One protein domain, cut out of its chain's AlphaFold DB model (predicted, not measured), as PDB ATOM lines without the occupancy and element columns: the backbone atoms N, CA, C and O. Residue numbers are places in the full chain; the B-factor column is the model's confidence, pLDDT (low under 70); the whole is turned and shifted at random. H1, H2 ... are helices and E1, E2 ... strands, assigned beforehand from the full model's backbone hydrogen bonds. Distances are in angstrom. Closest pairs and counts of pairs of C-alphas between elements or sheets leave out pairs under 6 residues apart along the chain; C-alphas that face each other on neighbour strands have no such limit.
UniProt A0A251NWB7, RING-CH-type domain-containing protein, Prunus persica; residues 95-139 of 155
ATOM      1  N   CYS A  95      34.693  -8.180  86.571       84.00
ATOM      2  CA  CYS A  95      35.764  -7.302  87.007       84.00
ATOM      3  C   CYS A  95      35.200  -6.269  87.989       84.00
ATOM      4  O   CYS A  95      34.397  -5.430  87.601       84.00
ATOM      5  N   ARG A  96      35.656  -6.233  89.245       82.38
ATOM      6  CA  ARG A  96      35.134  -5.264  90.239       82.38
ATOM      7  C   ARG A  96      35.405  -3.792  89.908       82.38
ATOM      8  O   ARG A  96      34.788  -2.913  90.500       82.38
ATOM      9  N   ILE A  97      36.323  -3.526  88.980       83.44
ATOM     10  CA  ILE A  97      36.722  -2.169  88.594       83.44
ATOM     11  C   ILE A  97      35.823  -1.636  87.472       83.44
ATOM     12  O   ILE A  97      35.354  -0.506  87.566       83.44
ATOM     13  N   CYS A  98      35.565  -2.431  86.426       86.38
ATOM     14  CA  CYS A  98      34.728  -2.012  85.292       86.38
ATOM     15  C   CYS A  98      33.336  -2.658  85.250       86.38
ATOM     16  O   CYS A  98      32.530  -2.261  84.419       86.38
ATOM     17  N   GLN A  99      33.050  -3.612  86.140       83.88
ATOM     18  CA  GLN A  99      31.783  -4.351  86.250       83.88
ATOM     19  C   GLN A  99      31.381  -5.068  84.952       83.88
ATOM     20  O   GLN A  99      30.205  -5.239  84.660       83.88
ATOM     21  N   LEU A 100      32.379  -5.467  84.160       83.06
ATOM     22  CA  LEU A 100      32.201  -6.264  82.948       83.06
ATOM     23  C   LEU A 100      32.718  -7.683  83.191       83.06
ATOM     24  O   LEU A 100      33.753  -7.854  83.849       83.06
ATOM     25  N   GLY A 101      32.031  -8.670  82.614       78.31
ATOM     26  CA  GLY A 101      32.399 -10.080  82.712       78.31
ATOM     27  C   GLY A 101      33.806 -10.349  82.191       78.31
ATOM     28  O   GLY A 101      34.143  -9.974  81.066       78.31
ATOM     29  N   LEU A 102      34.618 -11.048  82.991       73.00
ATOM     30  CA  LEU A 102      35.997 -11.423  82.641       73.00
ATOM     31  C   LEU A 102      36.077 -12.404  81.452       73.00
ATOM     32  O   LEU A 102      37.152 -12.635  80.907       73.00
ATOM     33  N   GLU A 103      34.939 -12.976  81.047       64.62
ATOM     34  CA  GLU A 103      34.796 -13.966  79.967       64.62
ATOM     35  C   GLU A 103      34.502 -13.340  78.593       64.62
ATOM     36  O   GLU A 103      34.389 -14.041  77.583       64.62
ATOM     37  N   SER A 104      34.402 -12.014  78.510       57.25
ATOM     38  CA  SER A 104      34.050 -11.332  77.267       57.25
ATOM     39  C   SER A 104      35.265 -11.135  76.346       57.25
ATOM     40  O   SER A 104      35.873 -10.076  76.289       57.25
ATOM     41  N   ASN A 105      35.608 -12.214  75.629       53.34
ATOM     42  CA  ASN A 105      36.051 -12.303  74.222       53.34
ATOM     43  C   ASN A 105      37.145 -11.373  73.642       53.34
ATOM     44  O   ASN A 105      37.477 -11.523  72.464       53.34
ATOM     45  N   SER A 106      37.766 -10.484  74.412       54.06
ATOM     46  CA  SER A 106      38.893  -9.680  73.952       54.06
ATOM     47  C   SER A 106      40.192 -10.316  74.428       54.06
ATOM     48  O   SER A 106      40.596 -10.186  75.584       54.06
ATOM     49  N   HIS A 107      40.864 -10.996  73.500       53.41
ATOM     50  CA  HIS A 107      42.169 -11.655  73.641       53.41
ATOM     51  C   HIS A 107      43.312 -10.711  74.097       53.41
ATOM     52  O   HIS A 107      44.468 -11.117  74.184       53.41
ATOM     53  N   GLU A 108      42.996  -9.446  74.377       56.22
ATOM     54  CA  GLU A 108      43.910  -8.384  74.786       56.22
ATOM     55  C   GLU A 108      43.842  -8.064  76.293       56.22
ATOM     56  O   GLU A 108      44.781  -7.493  76.841       56.22
ATOM     57  N   SER A 109      42.787  -8.488  77.005       57.78
ATOM     58  CA  SER A 109      42.603  -8.146  78.433       57.78
ATOM     59  C   SER A 109      43.453  -8.989  79.407       57.78
ATOM     60  O   SER A 109      43.536  -8.687  80.602       57.78
ATOM     61  N   GLY A 110      44.152 -10.010  78.895       63.16
ATOM     62  CA  GLY A 110      45.005 -10.907  79.678       63.16
ATOM     63  C   GLY A 110      44.228 -11.839  80.613       63.16
ATOM     64  O   GLY A 110      43.004 -11.787  80.704       63.16
ATOM     65  N   VAL A 111      44.950 -12.729  81.302       64.31
ATOM     66  CA  VAL A 111      44.361 -13.619  82.315       64.31
ATOM     67  C   VAL A 111      43.793 -12.758  83.454       64.31
ATOM     68  O   VAL A 111      44.504 -11.860  83.919       64.31
ATOM     69  N   PRO A 112      42.543 -12.991  83.902       70.12
ATOM     70  CA  PRO A 112      41.991 -12.287  85.053       70.12
ATOM     71  C   PRO A 112      42.881 -12.495  86.276       70.12
ATOM     72  O   PRO A 112      43.289 -13.620  86.568       70.12
ATOM     73  N   ILE A 113      43.181 -11.410  86.985       75.06
ATOM     74  CA  ILE A 113      43.995 -11.459  88.198       75.06
ATOM     75  C   ILE A 113      43.100 -11.348  89.429       75.06
ATOM     76  O   ILE A 113      42.103 -10.623  89.426       75.06
ATOM     77  N   GLU A 114      43.456 -12.071  90.485       77.12
ATOM     78  CA  GLU A 114      42.744 -12.025  91.758       77.12
ATOM     79  C   GLU A 114      43.357 -10.936  92.642       77.12
ATOM     80  O   GLU A 114      44.513 -11.006  93.060       77.12
ATOM     81  N   LEU A 115      42.576  -9.894  92.910       75.88
ATOM     82  CA  LEU A 115      42.887  -8.860  93.882       75.88
ATOM     83  C   LEU A 115      42.453  -9.377  95.257       75.88
ATOM     84  O   LEU A 115      41.294  -9.251  95.654       75.88
ATOM     85  N   GLY A 116      43.385 -10.010  95.965       69.12
ATOM     86  CA  GLY A 116      43.164 -10.466  97.332       69.12
ATOM     87  C   GLY A 116      43.143  -9.294  98.312       69.12
ATOM     88  O   GLY A 116      44.052  -8.464  98.317       69.12
ATOM     89  N   CYS A 117      42.124  -9.239  99.170       60.09
ATOM     90  CA  CYS A 117      42.175  -8.451 100.396       60.09
ATOM     91  C   CYS A 117      42.210  -9.397 101.602       60.09
ATOM     92  O   CYS A 117      41.479 -10.384 101.648       60.09
ATOM     93  N   SER A 118      43.027  -9.081 102.610       61.31
ATOM     94  CA  SER A 118      43.143  -9.875 103.849       61.31
ATOM     95  C   SER A 118      41.853  -9.896 104.678       61.31
ATOM     96  O   SER A 118      41.796 -10.512 105.736       61.31
ATOM     97  N   CYS A 119      40.832  -9.158 104.239       52.38
ATOM     98  CA  CYS A 119      39.656  -8.838 105.021       52.38
ATOM     99  C   CYS A 119      38.684 -10.014 105.146       52.38
ATOM    100  O   CYS A 119      37.884  -9.987 106.078       52.38
ATOM    101  N   LYS A 120      38.689 -10.986 104.214       57.06
ATOM    102  CA  LYS A 120      37.678 -12.065 104.202       57.06
ATOM    103  C   LYS A 120      37.906 -13.237 103.238       57.06
ATOM    104  O   LYS A 120      36.956 -13.962 102.971       57.06
ATOM    105  N   ASP A 121      39.105 -13.393 102.675       56.19
ATOM    106  CA  ASP A 121      39.370 -14.344 101.575       56.19
ATOM    107  C   ASP A 121      38.478 -14.130 100.330       56.19
ATOM    108  O   ASP A 121      38.430 -14.965  99.426       56.19
ATOM    109  N   ASP A 122      37.806 -12.974 100.239       53.88
ATOM    110  CA  ASP A 122      37.053 -12.553  99.062       53.88
ATOM    111  C   ASP A 122      38.050 -12.154  97.962       53.88
ATOM    112  O   ASP A 122      38.479 -11.001  97.845       53.88
ATOM    113  N   LEU A 123      38.456 -13.151  97.173       64.62
ATOM    114  CA  LEU A 123      39.305 -13.016  95.991       64.62
ATOM    115  C   LEU A 123      38.518 -12.299  94.884       64.62
ATOM    116  O   LEU A 123      37.807 -12.908  94.081       64.62
ATOM    117  N   ALA A 124      38.616 -10.970  94.857       73.50
ATOM    118  CA  ALA A 124      37.972 -10.149  93.843       73.50
ATOM    119  C   ALA A 124      38.730 -10.269  92.516       73.50
ATOM    120  O   ALA A 124      39.866  -9.822  92.401       73.50
ATOM    121  N   ALA A 125      38.109 -10.846  91.492       80.75
ATOM    122  CA  ALA A 125      38.731 -10.946  90.179       80.75
ATOM    123  C   ALA A 125      38.610  -9.619  89.400       80.75
ATOM    124  O   ALA A 125      37.590  -8.923  89.461       80.75
ATOM    125  N   ALA A 126      39.665  -9.248  88.678       85.00
ATOM    126  CA  ALA A 126      39.711  -8.056  87.838       85.00
ATOM    127  C   ALA A 126      40.511  -8.310  86.555       85.00
ATOM    128  O   ALA A 126      41.397  -9.165  86.507       85.00
ATOM    129  N   HIS A 127      40.226  -7.533  85.509       86.56
ATOM    130  CA  HIS A 127      41.088  -7.504  84.329       86.56
ATOM    131  C   HIS A 127      42.471  -6.976  84.702       86.56
ATOM    132  O   HIS A 127      42.583  -6.033  85.494       86.56
ATOM    133  N   LYS A 128      43.509  -7.503  84.049       85.19
ATOM    134  CA  LYS A 128      44.886  -7.041  84.239       85.19
ATOM    135  C   LYS A 128      45.004  -5.531  84.021       85.19
ATOM    136  O   LYS A 128      45.508  -4.824  84.881       85.19
ATOM    137  N   HIS A 129      44.449  -5.019  82.923       82.94
ATOM    138  CA  HIS A 129      44.521  -3.590  82.609       82.94
ATOM    139  C   HIS A 129      43.789  -2.704  83.631       82.94
ATOM    140  O   HIS A 129      44.243  -1.604  83.962       82.94
ATOM    141  N   CYS A 130      42.660  -3.189  84.156       86.19
ATOM    142  CA  CYS A 130      41.929  -2.491  85.205       86.19
ATOM    143  C   CYS A 130      42.760  -2.414  86.488       86.19
ATOM    144  O   CYS A 130      42.847  -1.346  87.090       86.19
ATOM    145  N   ALA A 131      43.400  -3.519  86.874       86.62
ATOM    146  CA  ALA A 131      44.278  -3.551  88.032       86.62
ATOM    147  C   ALA A 131      45.523  -2.675  87.841       86.62
ATOM    148  O   ALA A 131      45.819  -1.863  88.709       86.62
ATOM    149  N   ASP A 132      46.200  -2.757  86.695       85.06
ATOM    150  CA  ASP A 132      47.385  -1.947  86.389       85.06
ATOM    151  C   ASP A 132      47.073  -0.450  86.484       85.06
ATOM    152  O   ASP A 132      47.807   0.316  87.106       85.06
ATOM    153  N   THR A 133      45.942  -0.023  85.918       86.44
ATOM    154  CA  THR A 133      45.496   1.374  85.990       86.44
ATOM    155  C   THR A 133      45.150   1.771  87.421       86.44
ATOM    156  O   THR A 133      45.538   2.845  87.880       86.44
ATOM    157  N   TRP A 134      44.462   0.895  88.155       84.19
ATOM    158  CA  TRP A 134      44.138   1.111  89.560       84.19
ATOM    159  C   TRP A 134      45.397   1.284  90.414       84.19
ATOM    160  O   TRP A 134      45.490   2.253  91.166       84.19
ATOM    161  N   PHE A 135      46.389   0.404  90.255       81.44
ATOM    162  CA  PHE A 135      47.671   0.487  90.951       81.44
ATOM    163  C   PHE A 135      48.479   1.708  90.524       81.44
ATOM    164  O   PHE A 135      49.083   2.355  91.368       81.44
ATOM    165  N   LYS A 136      48.446   2.083  89.244       83.44
ATOM    166  CA  LYS A 136      49.158   3.258  88.735       83.44
ATOM    167  C   LYS A 136      48.589   4.575  89.262       83.44
ATOM    168  O   LYS A 136      49.344   5.513  89.488       83.44
ATOM    169  N   ILE A 137      47.272   4.653  89.461       80.25
ATOM    170  CA  ILE A 137      46.601   5.860  89.972       80.25
ATOM    171  C   ILE A 137      46.648   5.920  91.505       80.25
ATOM    172  O   ILE A 137      46.803   6.996  92.073       80.25
ATOM    173  N   LYS A 138      46.523   4.775  92.186       75.88
ATOM    174  CA  LYS A 138      46.577   4.676  93.656       75.88
ATOM    175  C   LYS A 138      48.006   4.562  94.209       75.88
ATOM    176  O   LYS A 138      48.190   4.538  95.421       75.88
ATOM    177  N   GLY A 139      48.995   4.427  93.333       62.41
ATOM    178  CA  GLY A 139      50.314   3.898  93.642       62.41
ATOM    179  C   GLY A 139      51.125   4.705  94.638       62.41
ATOM    180  O   GLY A 139      51.817   5.635  94.243       62.41
TER     181      GLY A 139
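What this domain is: This is residues 95 to 139 of the 155 residues of the protein "RING-CH-type domain-containing protein" of Prunus persica (UniProt A0A251NWB7). There is little regular structure: a long looping stretch, residues 95 to 112, leads into a small two-stranded hairpin, E1 and E2, then one helix, H1, whose first residues lie near E1. The printed part has 45 residues, 17 in named elements, in the order E1, E2, H1; the class is mixed, the sheet antiparallel. It is only just compact, close to loose, with a radius of gyration of the C-alphas of 10.8 A and spans of 31 by 22 by 16 A.

How they stand to each other: E1, residues 113 to 115, and E2, residues 124 to 126, form an antiparallel hairpin at 137 degrees; N 113 and O 126, 2.9 A apart, are within hydrogen-bond range. The closest C-alphas of E1 and H1, residues 128 to 138, are those of Ile 113 and Lys 128, 6.0 A apart. In H1 every O i to N i+4 pair is within hydrogen-bond range.

Where its parts are: E1 begins at C-alpha 113 (43.995, -11.459, 88.198) and measures 6.3 A, E2 6.6 A. H1 measures 15.1 A, ending at C-alpha 138 (46.577, 4.676, 93.656).

The domain as a whole: The farthest C-alphas, His 107 and Cys 119, are 31.6 A apart. The printed part has no cut and no long link. pLDDT is under 70 at residues 103 to 111, 116 to 123 and 139.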